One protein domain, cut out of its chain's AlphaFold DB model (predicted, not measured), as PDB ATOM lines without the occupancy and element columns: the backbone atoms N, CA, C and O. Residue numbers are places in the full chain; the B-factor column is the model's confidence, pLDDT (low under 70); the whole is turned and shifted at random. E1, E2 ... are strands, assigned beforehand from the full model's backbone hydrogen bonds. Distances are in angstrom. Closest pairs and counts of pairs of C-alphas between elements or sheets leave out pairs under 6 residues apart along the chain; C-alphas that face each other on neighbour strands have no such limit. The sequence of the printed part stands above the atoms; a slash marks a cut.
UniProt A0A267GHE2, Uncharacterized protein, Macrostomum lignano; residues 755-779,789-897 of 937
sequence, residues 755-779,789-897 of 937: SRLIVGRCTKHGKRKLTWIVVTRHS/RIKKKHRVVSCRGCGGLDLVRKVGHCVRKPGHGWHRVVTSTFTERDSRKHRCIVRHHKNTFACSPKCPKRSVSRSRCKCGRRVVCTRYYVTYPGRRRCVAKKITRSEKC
ATOM      1  N   SER A 755      45.671  21.866  26.009       64.00
ATOM      2  CA  SER A 755      45.467  20.421  25.956       64.00
ATOM      3  C   SER A 755      43.971  20.091  26.009       64.00
ATOM      4  O   SER A 755      43.177  20.776  26.652       64.00
ATOM      5  N   ARG A 756      43.549  19.063  25.269       74.69
ATOM      6  CA  ARG A 756      42.183  18.526  25.312       74.69
ATOM      7  C   ARG A 756      42.232  17.019  25.441       74.69
ATOM      8  O   ARG A 756      42.862  16.369  24.609       74.69
ATOM      9  N   LEU A 757      41.518  16.472  26.415       77.62
ATOM     10  CA  LEU A 757      41.376  15.031  26.578       77.62
ATOM     11  C   LEU A 757      40.154  14.522  25.812       77.62
ATOM     12  O   LEU A 757      39.029  14.995  26.002       77.62
ATOM     13  N   ILE A 758      40.378  13.535  24.954       80.56
ATOM     14  CA  ILE A 758      39.346  12.701  24.351       80.56
ATOM     15  C   ILE A 758      39.360  11.368  25.091       80.56
ATOM     16  O   ILE A 758      40.285  10.571  24.944       80.56
ATOM     17  N   VAL A 759      38.316  11.150  25.879       77.25
ATOM     18  CA  VAL A 759      38.064   9.900  26.598       77.25
ATOM     19  C   VAL A 759      37.284   8.956  25.676       77.25
ATOM     20  O   VAL A 759      36.220   9.341  25.174       77.25
ATOM     21  N   GLY A 760      37.835   7.770  25.404       76.81
ATOM     22  CA  GLY A 760      37.142   6.671  24.722       76.81
ATOM     23  C   GLY A 760      36.176   5.928  25.654       76.81
ATOM     24  O   GLY A 760      36.266   6.063  26.870       76.81
ATOM     25  N   ARG A 761      35.245   5.147  25.092       76.69
ATOM     26  CA  ARG A 761      34.404   4.227  25.885       76.69
ATOM     27  C   ARG A 761      35.238   3.054  26.407       76.69
ATOM     28  O   ARG A 761      36.342   2.833  25.900       76.69
ATOM     29  N   CYS A 762      34.740   2.354  27.420       74.81
ATOM     30  CA  CYS A 762      35.323   1.083  27.829       74.81
ATOM     31  C   CYS A 762      35.047   0.052  26.723       74.81
ATOM     32  O   CYS A 762      33.928  -0.046  26.219       74.81
ATOM     33  N   THR A 763      36.076  -0.652  26.258       76.44
ATOM     34  CA  THR A 763      35.904  -1.745  25.294       76.44
ATOM     35  C   THR A 763      35.332  -2.977  25.992       76.44
ATOM     36  O   THR A 763      35.425  -3.095  27.212       76.44
ATOM     37  N   LYS A 764      34.796  -3.932  25.217       66.00
ATOM     38  CA  LYS A 764      34.317  -5.226  25.739       66.00
ATOM     39  C   LYS A 764      35.382  -5.961  26.576       66.00
ATOM     40  O   LYS A 764      35.049  -6.622  27.542       66.00
ATOM     41  N   HIS A 765      36.666  -5.754  26.270       72.12
ATOM     42  CA  HIS A 765      37.808  -6.313  27.009       72.12
ATOM     43  C   HIS A 765      38.218  -5.504  28.258       72.12
ATOM     44  O   HIS A 765      39.322  -5.675  28.768       72.12
ATOM     45  N   GLY A 766      37.393  -4.559  28.723       72.56
ATOM     46  CA  GLY A 766      37.663  -3.792  29.939       72.56
ATOM     47  C   GLY A 766      38.816  -2.789  29.821       72.56
ATOM     48  O   GLY A 766      39.445  -2.474  30.829       72.56
ATOM     49  N   LYS A 767      39.124  -2.275  28.619       79.06
ATOM     50  CA  LYS A 767      40.191  -1.278  28.388       79.06
ATOM     51  C   LYS A 767      39.623   0.021  27.806       79.06
ATOM     52  O   LYS A 767      38.767   0.007  26.927       79.06
ATOM     53  N   ARG A 768      40.130   1.178  28.236       83.62
ATOM     54  CA  ARG A 768      39.731   2.513  27.751       83.62
ATOM     55  C   ARG A 768      40.937   3.296  27.246       83.62
ATOM     56  O   ARG A 768      41.962   3.382  27.909       83.62
ATOM     57  N   LYS A 769      40.794   3.953  26.089       82.62
ATOM     58  CA  LYS A 769      41.834   4.822  25.509       82.62
ATOM     59  C   LYS A 769      41.594   6.295  25.849       82.62
ATOM     60  O   LYS A 769      40.605   6.891  25.421       82.62
ATOM     61  N   LEU A 770      42.538   6.903  26.554       82.88
ATOM     62  CA  LEU A 770      42.623   8.332  26.839       82.88
ATOM     63  C   LEU A 770      43.552   8.998  25.818       82.88
ATOM     64  O   LEU A 770      44.704   8.607  25.664       82.88
ATOM     65  N   THR A 771      43.061   9.993  25.078       81.69
ATOM     66  CA  THR A 771      43.834  10.692  24.038       81.69
ATOM     67  C   THR A 771      43.949  12.180  24.340       81.69
ATOM     68  O   THR A 771      42.975  12.917  24.214       81.69
ATOM     69  N   TRP A 772      45.150  12.647  24.665       78.75
ATOM     70  CA  TRP A 772      45.454  14.061  24.860       78.75
ATOM     71  C   TRP A 772      45.866  14.709  23.543       78.75
ATOM     72  O   TRP A 772      46.862  14.328  22.931       78.75
ATOM     73  N   ILE A 773      45.121  15.719  23.109       75.00
ATOM     74  CA  ILE A 773      45.477  16.584  21.985       75.00
ATOM     75  C   ILE A 773      46.072  17.863  22.558       75.00
ATOM     76  O   ILE A 773      45.345  18.685  23.106       75.00
ATOM     77  N   VAL A 774      47.380  18.044  22.408       72.56
ATOM     78  CA  VAL A 774      48.100  19.239  22.855       72.56
ATOM     79  C   VAL A 774      48.366  20.131  21.650       72.56
ATOM     80  O   VAL A 774      49.074  19.743  20.718       72.56
ATOM     81  N   VAL A 775      47.781  21.326  21.648       66.12
ATOM     82  CA  VAL A 775      47.965  22.323  20.590       66.12
ATOM     83  C   VAL A 775      48.935  23.389  21.089       66.12
ATOM     84  O   VAL A 775      48.627  24.142  22.009       66.12
ATOM     85  N   THR A 776      50.109  23.460  20.462       60.94
ATOM     86  CA  THR A 776      51.177  24.427  20.768       60.94
ATOM     87  C   THR A 776      51.366  25.412  19.612       60.94
ATOM     88  O   THR A 776      51.001  25.131  18.462       60.94
ATOM     89  N   ARG A 777      51.920  26.596  19.903       54.34
ATOM     90  CA  ARG A 777      52.356  27.547  18.867       54.34
ATOM     91  C   ARG A 777      53.570  26.979  18.127       54.34
ATOM     92  O   ARG A 777      54.427  26.333  18.718       54.34
ATOM     93  N   HIS A 778      53.626  27.200  16.817       51.03
ATOM     94  CA  HIS A 778      54.782  26.818  16.006       51.03
ATOM     95  C   HIS A 778      55.939  27.793  16.288       51.03
ATOM     96  O   HIS A 778      55.779  28.985  16.041       51.03
ATOM     97  N   SER A 779      57.081  27.309  16.786       43.44
ATOM     98  CA  SER A 779      58.259  28.146  17.082       43.44
ATOM     99  C   SER A 779      59.238  28.292  15.907       43.44
ATOM    100  O   SER A 779      60.042  29.217  15.897       43.44
ATOM    101  N   ARG A 789      51.038  23.585  16.043       58.25
ATOM    102  CA  ARG A 789      51.584  22.220  16.163       58.25
ATOM    103  C   ARG A 789      50.658  21.398  17.059       58.25
ATOM    104  O   ARG A 789      50.451  21.743  18.218       58.25
ATOM    105  N   ILE A 790      50.091  20.322  16.520       63.28
ATOM    106  CA  ILE A 790      49.196  19.416  17.251       63.28
ATOM    107  C   ILE A 790      49.990  18.156  17.603       63.28
ATOM    108  O   ILE A 790      50.410  17.438  16.701       63.28
ATOM    109  N   LYS A 791      50.188  17.884  18.895       68.06
ATOM    110  CA  LYS A 791      50.721  16.612  19.402       68.06
ATOM    111  C   LYS A 791      49.564  15.771  19.946       68.06
ATOM    112  O   LYS A 791      48.677  16.310  20.604       68.06
ATOM    113  N   LYS A 792      49.564  14.467  19.671       74.94
ATOM    114  CA  LYS A 792      48.619  13.506  20.256       74.94
ATOM    115  C   LYS A 792      49.396  12.586  21.196       74.94
ATOM    116  O   LYS A 792      50.384  12.009  20.760       74.94
ATOM    117  N   LYS A 793      48.974  12.471  22.454       77.88
ATOM    118  CA  LYS A 793      49.466  11.459  23.404       77.88
ATOM    119  C   LYS A 793      48.327  10.494  23.721       77.88
ATOM    120  O   LYS A 793      47.187  10.936  23.865       77.88
ATOM    121  N   HIS A 794      48.618   9.204  23.826       79.44
ATOM    122  CA  HIS A 794      47.630   8.173  24.137       79.44
ATOM    123  C   HIS A 794      48.033   7.437  25.417       79.44
ATOM    124  O   HIS A 794      49.211   7.163  25.605       79.44
ATOM    125  N   ARG A 795      47.061   7.117  26.272       83.62
ATOM    126  CA  ARG A 795      47.214   6.250  27.448       83.62
ATOM    127  C   ARG A 795      46.052   5.261  27.466       83.62
ATOM    128  O   ARG A 795      44.917   5.668  27.214       83.62
ATOM    129  N   VAL A 796      46.324   3.985  27.702       82.88
ATOM    130  CA  VAL A 796      45.291   2.951  27.856       82.88
ATOM    131  C   VAL A 796      45.149   2.659  29.343       82.88
ATOM    132  O   VAL A 796      46.156   2.535  30.029       82.88
ATOM    133  N   VAL A 797      43.916   2.619  29.839       81.38
ATOM    134  CA  VAL A 797      43.597   2.410  31.258       81.38
ATOM    135  C   VAL A 797      42.581   1.281  31.402       81.38
ATOM    136  O   VAL A 797      41.744   1.098  30.513       81.38
ATOM    137  N   SER A 798      42.663   0.508  32.487       78.75
ATOM    138  CA  SER A 798      41.713  -0.575  32.756       78.75
ATOM    139  C   SER A 798      40.402  -0.016  33.316       78.75
ATOM    140  O   SER A 798      40.388   0.921  34.110       78.75
ATOM    141  N   CYS A 799      39.289  -0.584  32.875       77.25
ATOM    142  CA  CYS A 799      37.934  -0.346  33.375       77.25
ATOM    143  C   CYS A 799      37.210  -1.671  33.683       77.25
ATOM    144  O   CYS A 799      36.001  -1.676  33.908       77.25
ATOM    145  N   ARG A 800      37.946  -2.794  33.691       76.25
ATOM    146  CA  ARG A 800      37.433  -4.144  33.961       76.25
ATOM    147  C   ARG A 800      36.984  -4.260  35.422       76.25
ATOM    148  O   ARG A 800      37.797  -4.033  36.316       76.25
ATOM    149  N   GLY A 801      35.720  -4.619  35.649       68.25
ATOM    150  CA  GLY A 801      35.131  -4.759  36.988       68.25
ATOM    151  C   GLY A 801      34.548  -3.469  37.585       68.25
ATOM    152  O   GLY A 801      33.979  -3.508  38.664       68.25
ATOM    153  N   CYS A 802      34.628  -2.327  36.890       67.69
ATOM    154  CA  CYS A 802      34.012  -1.080  37.353       67.69
ATOM    155  C   CYS A 802      32.596  -0.924  36.776       67.69
ATOM    156  O   CYS A 802      32.402  -0.234  35.769       67.69
ATOM    157  N   GLY A 803      31.606  -1.575  37.393       56.75
ATOM    158  CA  GLY A 803      30.194  -1.436  37.030       56.75
ATOM    159  C   GLY A 803      29.694   0.005  37.208       56.75
ATOM    160  O   GLY A 803      29.626   0.502  38.324       56.75
ATOM    161  N   GLY A 804      29.333   0.699  36.115       53.91
ATOM    162  CA  GLY A 804      28.325   1.774  36.201       53.91
ATOM    163  C   GLY A 804      28.545   3.115  35.480       53.91
ATOM    164  O   GLY A 804      27.565   3.830  35.287       53.91
ATOM    165  N   LEU A 805      29.741   3.500  35.005       55.44
ATOM    166  CA  LEU A 805      29.924   4.829  34.368       55.44
ATOM    167  C   LEU A 805      30.867   4.822  33.148       55.44
ATOM    168  O   LEU A 805      32.040   5.199  33.197       55.44
ATOM    169  N   ASP A 806      30.314   4.431  31.994       63.00
ATOM    170  CA  ASP A 806      31.080   4.205  30.760       63.00
ATOM    171  C   ASP A 806      31.575   5.491  30.053       63.00
ATOM    172  O   ASP A 806      32.504   5.434  29.251       63.00
ATOM    173  N   LEU A 807      30.968   6.654  30.332       70.62
ATOM    174  CA  LEU A 807      31.446   8.028  30.059       70.62
ATOM    175  C   LEU A 807      30.239   8.972  30.009       70.62
ATOM    176  O   LEU A 807      29.484   8.983  29.033       70.62
ATOM    177  N   VAL A 808      30.093   9.842  31.005       70.94
ATOM    178  CA  VAL A 808      29.050  10.875  31.017       70.94
ATOM    179  C   VAL A 808      29.650  12.207  30.578       70.94
ATOM    180  O   VAL A 808      30.720  12.606  31.022       70.94
ATOM    181  N   ARG A 809      28.982  12.919  29.660       79.44
ATOM    182  CA  ARG A 809      29.408  14.259  29.221       79.44
ATOM    183  C   ARG A 809      28.337  15.298  29.532       79.44
ATOM    184  O   ARG A 809      27.271  15.282  28.918       79.44
ATOM    185  N   LYS A 810      28.638  16.237  30.433       79.06
ATOM    186  CA  LYS A 810      27.771  17.375  30.781       79.06
ATOM    187  C   LYS A 810      28.233  18.623  30.027       79.06
ATOM    188  O   LYS A 810      29.396  19.011  30.109       79.06
ATOM    189  N   VAL A 811      27.333  19.244  29.263       82.56
ATOM    190  CA  VAL A 811      27.622  20.452  28.466       82.56
ATOM    191  C   VAL A 811      27.098  21.686  29.190       82.56
ATOM    192  O   VAL A 811      25.883  21.860  29.282       82.56
ATOM    193  N   GLY A 812      27.995  22.564  29.633       79.56
ATOM    194  CA  GLY A 812      27.664  23.840  30.264       79.56
ATOM    195  C   GLY A 812      27.135  24.904  29.294       79.56
ATOM    196  O   GLY A 812      27.206  24.769  28.058       79.56
ATOM    197  N   HIS A 813      26.595  25.977  29.873       81.44
ATOM    198  CA  HIS A 813      26.125  27.164  29.158       81.44
ATOM    199  C   HIS A 813      27.295  27.946  28.536       81.44
ATOM    200  O   HIS A 813      28.460  27.715  28.860       81.44
ATOM    201  N   CYS A 814      26.988  28.810  27.566       82.50
ATOM    202  CA  CYS A 814      27.972  29.719  26.983       82.50
ATOM    203  C   CYS A 814      28.060  30.950  27.886       82.50
ATOM    204  O   CYS A 814      27.095  31.699  27.968       82.50
ATOM    205  N   VAL A 815      29.187  31.124  28.567       82.50
ATOM    206  CA  VAL A 815      29.420  32.182  29.557       82.50
ATOM    207  C   VAL A 815      30.564  33.088  29.098       82.50
ATOM    208  O   VAL A 815      31.473  32.655  28.382       82.50
ATOM    209  N   ARG A 816      30.514  34.372  29.461       80.81
ATOM    210  CA  ARG A 816      31.560  35.353  29.139       80.81
ATOM    211  C   ARG A 816      32.524  35.436  30.320       80.81
ATOM    212  O   ARG A 816      32.091  35.759  31.415       80.81
ATOM    213  N   LYS A 817      33.813  35.148  30.104       72.12
ATOM    214  CA  LYS A 817      34.862  35.421  31.105       72.12
ATOM    215  C   LYS A 817      35.517  36.767  30.789       72.12
ATOM    216  O   LYS A 817      35.768  37.017  29.600       72.12
ATOM    217  N   PRO A 818      35.828  37.595  31.800       44.50
ATOM    218  CA  PRO A 818      36.682  38.768  31.627       44.50
ATOM    219  C   PRO A 818      37.997  38.367  30.933       44.50
ATOM    220  O   PRO A 818      38.532  37.289  31.185       44.50
ATOM    221  N   GLY A 819      38.460  39.150  29.954       52.81
ATOM    222  CA  GLY A 819      39.724  38.916  29.228       52.81
ATOM    223  C   GLY A 819      39.752  37.792  28.169       52.81
ATOM    224  O   GLY A 819      40.539  37.863  27.225       52.81
ATOM    225  N   HIS A 820      38.875  36.778  28.238       59.16
ATOM    226  CA  HIS A 820      38.959  35.578  27.374       59.16
ATOM    227  C   HIS A 820      37.750  35.330  26.451       59.16
ATOM    228  O   HIS A 820      37.756  34.388  25.650       59.16
ATOM    229  N   GLY A 821      36.733  36.194  26.500       74.56
ATOM    230  CA  GLY A 821      35.559  36.127  25.628       74.56
ATOM    231  C   GLY A 821      34.569  35.004  25.980       74.56
ATOM    232  O   GLY A 821      34.578  34.429  27.072       74.56
ATOM    233  N   TRP A 822      33.658  34.712  25.046       79.38
ATOM    234  CA  TRP A 822      32.587  33.722  25.219       79.38
ATOM    235  C   TRP A 822      33.105  32.283  25.105       79.38
ATOM    236  O   TRP A 822      33.662  31.878  24.079       79.38
ATOM    237  N   HIS A 823      32.879  31.480  26.141       81.25
ATOM    238  CA  HIS A 823      33.328  30.092  26.220       81.25
ATOM    239  C   HIS A 823      32.304  29.208  26.940       81.25
ATOM    240  O   HIS A 823      31.434  29.671  27.670       81.25
ATOM    241  N   ARG A 824      32.377  27.903  26.695       85.62
ATOM    242  CA  ARG A 824      31.544  26.888  27.333       85.62
ATOM    243  C   ARG A 824      32.400  25.718  27.782       85.62
ATOM    244  O   ARG A 824      33.341  25.335  27.085       85.62
ATOM    245  N   VAL A 825      32.037  25.119  28.907       84.19
ATOM    246  CA  VAL A 825      32.762  23.987  29.492       84.19
ATOM    247  C   VAL A 825      31.995  22.693  29.232       84.19
ATOM    248  O   VAL A 825      30.777  22.642  29.388       84.19
ATOM    249  N   VAL A 826      32.697  21.646  28.801       83.44
ATOM    250  CA  VAL A 826      32.165  20.284  28.682       83.44
ATOM    251  C   VAL A 826      32.915  19.394  29.661       83.44
ATOM    252  O   VAL A 826      34.105  19.142  29.478       83.44
ATOM    253  N   THR A 827      32.218  18.904  30.679       83.00
ATOM    254  CA  THR A 827      32.777  18.012  31.701       83.00
ATOM    255  C   THR A 827      32.558  16.565  31.279       83.00
ATOM    256  O   THR A 827      31.443  16.197  30.921       83.00
ATOM    257  N   SER A 828      33.620  15.764  31.274       82.31
ATOM    258  CA  SER A 828      33.606  14.327  30.994       82.31
ATOM    259  C   SER A 828      33.882  13.564  32.286       82.31
ATOM    260  O   SER A 828      34.942  13.762  32.870       82.31
ATOM    261  N   THR A 829      32.951  12.720  32.710       81.75
ATOM    262  CA  THR A 829      33.039  11.850  33.889       81.75
ATOM    263  C   THR A 829      33.225  10.407  33.458       81.75
ATOM    264  O   THR A 829      32.471   9.936  32.606       81.75
ATOM    265  N   PHE A 830      34.225   9.713  33.997       81.94
ATOM    266  CA  PHE A 830      34.562   8.349  33.586       81.94
ATOM    267  C   PHE A 830      35.265   7.575  34.704       81.94
ATOM    268  O   PHE A 830      35.989   8.175  35.488       81.94
ATOM    269  N   THR A 831      35.078   6.257  34.765       81.44
ATOM    270  CA  THR A 831      35.739   5.381  35.750       81.44
ATOM    271  C   THR A 831      37.076   4.823  35.254       81.44
ATOM    272  O   THR A 831      37.258   4.560  34.064       81.44
ATOM    273  N   GLU A 832      38.031   4.636  36.151       83.12
ATOM    274  CA  GLU A 832      39.312   3.970  35.899       83.12
ATOM    275  C   GLU A 832      39.614   3.047  37.080       83.12
ATOM    276  O   GLU A 832      39.392   3.440  38.222       83.12
ATOM    277  N   ARG A 833      40.093   1.827  36.817       77.31
ATOM    278  CA  ARG A 833      40.572   0.926  37.867       77.31
ATOM    279  C   ARG A 833      42.011   1.293  38.194       77.31
ATOM    280  O   ARG A 833      42.864   1.257  37.305       77.31
ATOM    281  N   ASP A 834      42.255   1.672  39.442       75.69
ATOM    282  CA  ASP A 834      43.604   1.951  39.917       75.69
ATOM    283  C   ASP A 834      44.411   0.651  39.930       75.69
ATOM    284  O   ASP A 834      43.989  -0.346  40.515       75.69
ATOM    285  N   SER A 835      45.562   0.665  39.263       62.72
ATOM    286  CA  SER A 835      46.472  -0.476  39.194       62.72
ATOM    287  C   SER A 835      47.120  -0.792  40.542       62.72
ATOM    288  O   SER A 835      47.539  -1.921  40.730       62.72
ATOM    289  N   ARG A 836      47.206   0.184  41.461       66.62
ATOM    290  CA  ARG A 836      47.879   0.023  42.763       66.62
ATOM    291  C   ARG A 836      46.933  -0.299  43.917       66.62
ATOM    292  O   ARG A 836      47.355  -0.890  44.894       66.62
ATOM    293  N   LYS A 837      45.671   0.130  43.835       65.88
ATOM    294  CA  LYS A 837      44.702   0.036  44.947       65.88
ATOM    295  C   LYS A 837      43.539  -0.920  44.678       65.88
ATOM    296  O   LYS A 837      42.608  -0.950  45.474       65.88
ATOM    297  N   HIS A 838      43.521  -1.580  43.514       65.62
ATOM    298  CA  HIS A 838      42.441  -2.435  42.985       65.62
ATOM    299  C   HIS A 838      41.013  -1.841  42.987       65.62
ATOM    300  O   HIS A 838      40.077  -2.512  42.556       65.62
ATOM    301  N   ARG A 839      40.845  -0.566  43.364       77.38
ATOM    302  CA  ARG A 839      39.574   0.163  43.479       77.38
ATOM    303  C   ARG A 839      39.220   0.938  42.204       77.38
ATOM    304  O   ARG A 839      40.084   1.339  41.419       77.38
ATOM    305  N   CYS A 840      37.926   1.181  42.005       76.62
ATOM    306  CA  CYS A 840      37.401   1.972  40.891       76.62
ATOM    307  C   CYS A 840      37.333   3.461  41.255       76.62
ATOM    308  O   CYS A 840      36.595   3.857  42.151       76.62
ATOM    309  N   ILE A 841      38.063   4.304  40.524       80.06
ATOM    310  CA  ILE A 841      38.122   5.754  40.739       80.06
ATOM    311  C   ILE A 841      37.287   6.474  39.678       80.06
ATOM    312  O   ILE A 841      37.448   6.245  38.476       80.06
ATOM    313  N   VAL A 842      36.430   7.408  40.100       82.00
ATOM    314  CA  VAL A 842      35.704   8.310  39.195       82.00
ATOM    315  C   VAL A 842      36.575   9.527  38.868       82.00
ATOM    316  O   VAL A 842      36.979  10.295  39.736       82.00
ATOM    317  N   ARG A 843      36.871   9.736  37.585       82.38
ATOM    318  CA  ARG A 843      37.656  10.866  37.073       82.38
ATOM    319  C   ARG A 843      36.759  11.887  36.381       82.38
ATOM    320  O   ARG A 843      35.890  11.544  35.576       82.38
ATOM    321  N   HIS A 844      37.036  13.166  36.629       82.31
ATOM    322  CA  HIS A 844      36.339  14.303  36.027       82.31
ATOM    323  C   HIS A 844      37.319  15.131  35.183       82.31
ATOM    324  O   HIS A 844      38.314  15.632  35.692       82.31
ATOM    325  N   HIS A 845      37.034  15.329  33.894       82.25
ATOM    326  CA  HIS A 845      37.862  16.149  33.000       82.25
ATOM    327  C   HIS A 845      37.053  17.260  32.324       82.25
ATOM    328  O   HIS A 845      36.072  16.996  31.622       82.25
ATOM    329  N   LYS A 846      37.495  18.517  32.451       83.38
ATOM    330  CA  LYS A 846      36.824  19.698  31.881       83.38
ATOM    331  C   LYS A 846      37.497  20.124  30.569       83.38
ATOM    332  O   LYS A 846      38.674  20.450  30.539       83.38
ATOM    333  N   ASN A 847      36.746  20.146  29.467       81.88
ATOM    334  CA  ASN A 847      37.191  20.686  28.178       81.88
ATOM    335  C   ASN A 847      36.520  22.041  27.906       81.88
ATOM    336  O   ASN A 847      35.292  22.117  27.823       81.88
ATOM    337  N   THR A 848      37.311  23.090  27.682       79.44
ATOM    338  CA  THR A 848      36.802  24.438  27.376       79.44
ATOM    339  C   THR A 848      36.764  24.698  25.866       79.44
ATOM    340  O   THR A 848      37.743  24.485  25.142       79.44
ATOM    341  N   PHE A 849      35.624  25.183  25.374       79.81
ATOM    342  CA  PHE A 849      35.400  25.521  23.966       79.81
ATOM    343  C   PHE A 849      34.937  26.967  23.823       79.81
ATOM    344  O   PHE A 849      34.073  27.408  24.571       79.81
ATOM    345  N   ALA A 850      35.446  27.687  22.823       77.00
ATOM    346  CA  ALA A 850      34.885  28.985  22.464       77.00
ATOM    347  C   ALA A 850      33.447  28.816  21.941       77.00
ATOM    348  O   ALA A 850      33.114  27.829  21.270       77.00
ATOM    349  N   CYS A 851      32.582  29.768  22.269       79.00
ATOM    350  CA  CYS A 851      31.195  29.800  21.822       79.00
ATOM    351  C   CYS A 851      30.791  31.232  21.457       79.00
ATOM    352  O   CYS A 851      31.594  32.157  21.529       79.00
ATOM    353  N   SER A 852      29.572  31.408  20.960       79.62
ATOM    354  CA  SER A 852      29.026  32.722  20.635       79.62
ATOM    355  C   SER A 852      27.546  32.745  20.998       79.62
ATOM    356  O   SER A 852      26.861  31.764  20.690       79.62
ATOM    357  N   PRO A 853      27.038  33.844  21.583       76.44
ATOM    358  CA  PRO A 853      25.612  34.011  21.849       76.44
ATOM    359  C   PRO A 853      24.781  34.067  20.556       76.44
ATOM    360  O   PRO A 853      23.599  33.755  20.580       76.44
ATOM    361  N   LYS A 854      25.404  34.374  19.405       78.12
ATOM    362  CA  LYS A 854      24.744  34.369  18.084       78.12
ATOM    363  C   LYS A 854      24.542  32.965  17.491       78.12
ATOM    364  O   LYS A 854      23.971  32.839  16.412       78.12
ATOM    365  N   CYS A 855      25.061  31.911  18.125       77.12
ATOM    366  CA  CYS A 855      24.836  30.538  17.669       77.12
ATOM    367  C   CYS A 855      23.521  29.976  18.229       77.12
ATOM    368  O   CYS A 855      23.125  30.367  19.325       77.12
ATOM    369  N   PRO A 856      22.876  29.009  17.544       78.31
ATOM    370  CA  PRO A 856      21.650  28.406  18.055       78.31
ATOM    371  C   PRO A 856      21.848  27.798  19.455       78.31
ATOM    372  O   PRO A 856      22.927  27.282  19.780       78.31
ATOM    373  N   LYS A 857      20.802  27.856  20.289       76.75
ATOM    374  CA  LYS A 857      20.823  27.305  21.654       76.75
ATOM    375  C   LYS A 857      21.034  25.781  21.628       76.75
ATOM    376  O   LYS A 857      20.834  25.110  20.614       76.75
ATOM    377  N   ARG A 858      21.493  25.223  22.757       77.69
ATOM    378  CA  ARG A 858      21.631  23.766  22.943       77.69
ATOM    379  C   ARG A 858      20.250  23.123  22.786       77.69
ATOM    380  O   ARG A 858      19.331  23.548  23.472       77.69
ATOM    381  N   SER A 859      20.132  22.094  21.953       76.62
ATOM    382  CA  SER A 859      18.904  21.303  21.828       76.62
ATOM    383  C   SER A 859      19.133  19.870  22.288       76.62
ATOM    384  O   SER A 859      20.225  19.318  22.133       76.62
ATOM    385  N   VAL A 860      18.107  19.280  22.893       74.56
ATOM    386  CA  VAL A 860      18.115  17.900  23.379       74.56
ATOM    387  C   VAL A 860      16.981  17.172  22.672       74.56
ATOM    388  O   VAL A 860      15.833  17.579  22.786       74.56
ATOM    389  N   SER A 861      17.304  16.125  21.920       68.75
ATOM    390  CA  SER A 861      16.326  15.247  21.274       68.75
ATOM    391  C   SER A 861      16.420  13.857  21.891       68.75
ATOM    392  O   SER A 861      17.529  13.340  22.045       68.75
ATOM    393  N   ARG A 862      15.283  13.251  22.221       75.81
ATOM    394  CA  ARG A 862      15.196  11.900  22.790       75.81
ATOM    395  C   ARG A 862      14.669  10.944  21.719       75.81
ATOM    396  O   ARG A 862      13.772  11.322  20.973       75.81
ATOM    397  N   SER A 863      15.255   9.755  21.595       65.75
ATOM    398  CA  SER A 863      14.697   8.694  20.751       65.75
ATOM    399  C   SER A 863      13.492   8.044  21.431       65.75
ATOM    400  O   SER A 863      13.303   8.205  22.638       65.75
ATOM    401  N   ARG A 864      12.727   7.254  20.667       62.53
ATOM    402  CA  ARG A 864      11.754   6.308  21.231       62.53
ATOM    403  C   ARG A 864      12.458   5.340  22.192       62.53
ATOM    404  O   ARG A 864      13.664   5.095  22.041       62.53
ATOM    405  N   CYS A 865      11.715   4.853  23.179       53.44
ATOM    406  CA  CYS A 865      12.194   3.831  24.098       53.44
ATOM    407  C   CYS A 865      12.296   2.488  23.362       53.44
ATOM    408  O   CYS A 865      11.373   2.126  22.638       53.44
ATOM    409  N   LYS A 866      13.414   1.778  23.513       43.75
ATOM    410  CA  LYS A 866      13.583   0.386  23.074       43.75
ATOM    411  C   LYS A 866      14.297  -0.371  24.192       43.75
ATOM    412  O   LYS A 866      15.341   0.095  24.651       43.75
ATOM    413  N   CYS A 867      13.726  -1.486  24.646       43.97
ATOM    414  CA  CYS A 867      14.269  -2.316  25.734       43.97
ATOM    415  C   CYS A 867      14.560  -1.504  27.019       43.97
ATOM    416  O   CYS A 867      15.684  -1.489  27.522       43.97
ATOM    417  N   GLY A 868      13.586  -0.710  27.484       51.56
ATOM    418  CA  GLY A 868      13.714   0.089  28.713       51.56
ATOM    419  C   GLY A 868      14.772   1.202  28.665       51.56
ATOM    420  O   GLY A 868      15.106   1.794  29.693       51.56
ATOM    421  N   ARG A 869      15.337   1.520  27.491       55.47
ATOM    422  CA  ARG A 869      16.336   2.586  27.316       55.47
ATOM    423  C   ARG A 869      16.007   3.476  26.121       55.47
ATOM    424  O   ARG A 869      15.537   3.033  25.078       55.47
ATOM    425  N   ARG A 870      16.298   4.771  26.252       62.47
ATOM    426  CA  ARG A 870      16.185   5.769  25.181       62.47
ATOM    427  C   ARG A 870      17.505   6.495  24.975       62.47
ATOM    428  O   ARG A 870      18.255   6.769  25.911       62.47
ATOM    429  N   VAL A 871      17.803   6.843  23.731       69.62
ATOM    430  CA  VAL A 871      18.995   7.610  23.373       69.62
ATOM    431  C   VAL A 871      18.673   9.095  23.451       69.62
ATOM    432  O   VAL A 871      17.862   9.624  22.694       69.62
ATOM    433  N   VAL A 872      19.368   9.807  24.331       70.56
ATOM    434  CA  VAL A 872      19.316  11.266  24.419       70.56
ATOM    435  C   VAL A 872      20.468  11.849  23.615       70.56
ATOM    436  O   VAL A 872      21.640  11.690  23.960       70.56
ATOM    437  N   CYS A 873      20.142  12.568  22.550       70.50
ATOM    438  CA  CYS A 873      21.093  13.300  21.730       70.50
ATOM    439  C   CYS A 873      21.057  14.788  22.095       70.50
ATOM    440  O   CYS A 873      20.089  15.496  21.834       70.50
ATOM    441  N   THR A 874      22.138  15.282  22.693       75.62
ATOM    442  CA  THR A 874      22.345  16.707  22.964       75.62
ATOM    443  C   THR A 874      23.170  17.324  21.839       75.62
ATOM    444  O   THR A 874      24.352  17.007  21.671       75.62
ATOM    445  N   ARG A 875      22.569  18.239  21.073       80.31
ATOM    446  CA  ARG A 875      23.245  19.035  20.044       80.31
ATOM    447  C   ARG A 875      23.627  20.398  20.621       80.31
ATOM    448  O   ARG A 875      22.804  21.114  21.182       80.31
ATOM    449  N   TYR A 876      24.892  20.772  20.479       79.75
ATOM    450  CA  TYR A 876      25.431  22.031  20.986       79.75
ATOM    451  C   TYR A 876      26.388  22.662  19.975       79.75
ATOM    452  O   TYR A 876      26.975  21.968  19.151       79.75
ATOM    453  N   TYR A 877      26.548  23.982  20.020       80.88
ATOM    454  CA  TYR A 877      27.356  24.721  19.048       80.88
ATOM    455  C   TYR A 877      28.626  25.272  19.693       80.88
ATOM    456  O   TYR A 877      28.615  25.697  20.854       80.88
ATOM    457  N   VAL A 878      29.718  25.244  18.928       81.19
ATOM    458  CA  VAL A 878      31.019  25.831  19.275       81.19
ATOM    459  C   VAL A 878      31.504  26.726  18.139       81.19
ATOM    460  O   VAL A 878      31.150  26.519  16.975       81.19
ATOM    461  N   THR A 879      32.334  27.710  18.468       73.00
ATOM    462  CA  THR A 879      33.024  28.566  17.500       73.00
ATOM    463  C   THR A 879      34.518  28.260  17.526       73.00
ATOM    464  O   THR A 879      35.073  27.840  18.541       73.00
ATOM    465  N   TYR A 880      35.185  28.423  16.384       61.88
ATOM    466  CA  TYR A 880      36.640  28.294  16.309       61.88
ATOM    467  C   TYR A 880      37.263  29.678  16.121       61.88
ATOM    468  O   TYR A 880      36.708  30.491  15.374       61.88
ATOM    469  N   PRO A 881      38.422  29.956  16.742       48.53
ATOM    470  CA  PRO A 881      39.098  31.237  16.582       48.53
ATOM    471  C   PRO A 881      39.321  31.576  15.099       48.53
ATOM    472  O   PRO A 881      39.826  30.757  14.329       48.53
ATOM    473  N   GLY A 882      38.912  32.775  14.677       47.00
ATOM    474  CA  GLY A 882      39.044  33.237  13.289       47.00
ATOM    475  C   GLY A 882      37.967  32.742  12.312       47.00
ATOM    476  O   GLY A 882      38.024  33.090  11.135       47.00
ATOM    477  N   ARG A 883      36.965  31.969  12.760       50.91
ATOM    478  CA  ARG A 883      35.791  31.597  11.951       50.91
ATOM    479  C   ARG A 883      34.503  32.023  12.659       50.91
ATOM    480  O   ARG A 883      34.196  31.519  13.731       50.91
ATOM    481  N   ARG A 884      33.690  32.869  12.014       54.97
ATOM    482  CA  ARG A 884      32.340  33.253  12.490       54.97
ATOM    483  C   ARG A 884      31.276  32.152  12.303       54.97
ATOM    484  O   ARG A 884      30.092  32.409  12.464       54.97
ATOM    485  N   ARG A 885      31.670  30.927  11.933       67.25
ATOM    486  CA  ARG A 885      30.740  29.820  11.666       67.25
ATOM    487  C   ARG A 885      30.481  29.013  12.937       67.25
ATOM    488  O   ARG A 885      31.423  28.494  13.536       67.25
ATOM    489  N   CYS A 886      29.210  28.873  13.298       72.44
ATOM    490  CA  CYS A 886      28.752  27.977  14.356       72.44
ATOM    491  C   CYS A 886      28.899  26.526  13.895       72.44
ATOM    492  O   CYS A 886      28.319  26.128  12.887       72.44
ATOM    493  N   VAL A 887      29.680  25.728  14.620       75.38
ATOM    494  CA  VAL A 887      29.877  24.310  14.305       75.38
ATOM    495  C   VAL A 887      29.096  23.467  15.299       75.38
ATOM    496  O   VAL A 887      29.351  23.522  16.501       75.38
ATOM    497  N   ALA A 888      28.148  22.684  14.786       76.38
ATOM    498  CA  ALA A 888      27.349  21.772  15.590       76.38
ATOM    499  C   ALA A 888      28.190  20.576  16.062       76.38
ATOM    500  O   ALA A 888      28.936  19.960  15.297       76.38
ATOM    501  N   LYS A 889      28.032  20.225  17.330       76.50
ATOM    502  CA  LYS A 889      28.563  19.036  17.988       76.50
ATOM    503  C   LYS A 889      27.397  18.260  18.585       76.50
ATOM    504  O   LYS A 889      26.405  18.853  19.001       76.50
ATOM    505  N   LYS A 890      27.506  16.934  18.601       75.19
ATOM    506  CA  LYS A 890      26.491  16.031  19.148       75.19
ATOM    507  C   LYS A 890      27.120  15.165  20.229       75.19
ATOM    508  O   LYS A 890      28.242  14.696  20.058       75.19
ATOM    509  N   ILE A 891      26.397  14.976  21.324       71.44
ATOM    510  CA  ILE A 891      26.697  13.986  22.357       71.44
ATOM    511  C   ILE A 891      25.465  13.106  22.481       71.44
ATOM    512  O   ILE A 891      24.364  13.623  22.644       71.44
ATOM    513  N   THR A 892      25.659  11.797  22.407       66.88
ATOM    514  CA  THR A 892      24.619  10.805  22.661       66.88
ATOM    515  C   THR A 892      24.897  10.126  23.996       66.88
ATOM    516  O   THR A 892      26.044   9.781  24.292       66.88
ATOM    517  N   ARG A 893      23.853   9.953  24.803       63.66
ATOM    518  CA  ARG A 893      23.866   9.121  26.012       63.66
ATOM    519  C   ARG A 893      22.647   8.205  26.005       63.66
ATOM    520  O   ARG A 893      21.609   8.608  25.485       63.66
ATOM    521  N   SER A 894      22.774   7.008  26.562       59.72
ATOM    522  CA  SER A 894      21.624   6.176  26.913       59.72
ATOM    523  C   SER A 894      21.061   6.656  28.248       59.72
ATOM    524  O   SER A 894      21.811   6.934  29.179       59.72
ATOM    525  N   GLU A 895      19.750   6.788  28.320       65.31
ATOM    526  CA  GLU A 895      18.976   7.063  29.527       65.31
ATOM    527  C   GLU A 895      18.049   5.859  29.711       65.31
ATOM    528  O   GLU A 895      17.487   5.387  28.717       65.31
ATOM    529  N   LYS A 896      17.908   5.327  30.931       53.97
ATOM    530  CA  LYS A 896      16.818   4.382  31.204       53.97
ATOM    531  C   LYS A 896      15.506   5.123  30.947       53.97
ATOM    532  O   LYS A 896      15.381   6.301  31.282       53.97
ATOM    533  N   CYS A 897      14.578   4.486  30.255       54.50
ATOM    534  CA  CYS A 897      13.231   5.016  30.206       54.50
ATOM    535  C   CYS A 897      12.703   4.952  31.629       54.50
ATOM    536  O   CYS A 897      12.873   3.940  32.300       54.50
TER     537      CYS A 897
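What this domain is: This is residues 755 to 779 and 789 to 897 of the 937 residues of an uncharacterized protein of Macrostomum lignano (UniProt A0A267GHE2). Three antiparallel sheets of three strands each make a flat body: E1 E2 E3 and E7 E8 E9 lie side by side in one layer, and E4 E5 E6 partly covers both from one side. The printed part has 134 residues, no named helix and nine strands, E1 to E9 in chain order; the class is all strand. It is only just loose, close to compact, with a radius of gyration of the C-alphas of 17.2 A and spans of 47 by 45 by 22 A.

Where its parts are: E1, residues 755 to 762, begins at C-alpha 755 (45.467, 20.421, 25.956). E2 is residues 767 to 777, 32.7 A long, and E3 residues 789 to 798, 29.9 A. E4, residues 808 to 817, bends by 61 degrees at residue 814. E5, residues 821 to 833, is 37.6 A long, and E6, residues 840 to 850, 32.8 A. E7 is residues 859 to 862, and E8 residues 869 to 880, 34.6 A. E9, residues 883 to 896, 38.4 A, ends at C-alpha 896 (16.818, 4.382, 31.204).

How they stand to each other: In the first sheet N 758 and O 771 of hairpin E1 and E2 are 2.8 A apart, as are N 770 and O 795 of E2 and E3. E4 E5 E6 is a meander, each strand the antiparallel neighbour of the one before, with N 810 and O 827 at 2.8 A and N 826 and O 847 at 2.8 A. E7 E8 E9 is another, with N 861 and O 873 at 2.9 A and N 874 and O 891 at 2.8 A. The sheet E4 E5 E6 is face to face with E1 E2 E3, the parts that face each other 10.3 A centre to centre, and the closest C-alphas of E1 and E6, those of Arg 756 and Asn 847, are 6.1 A apart. It is also face to face with E7 E8 E9, the parts that face each other 10.5 A centre to centre; the closest C-alphas of E6 and E8, those of Ala 850 and Thr 879, are 5.3 A apart. E1 and E8 are apart.

The domain as a whole: The C-alphas of Ser 779 and Cys 867 are the farthest apart, 54.2 A. Residues 780 to 788 are not printed, and C-alphas 779 and 789 are 9.0 A apart across this cut. Of the links printed whole, none is long. Mean pLDDT of the printed part is 71.9, and 45 residues are under 70, among them 863 to 871.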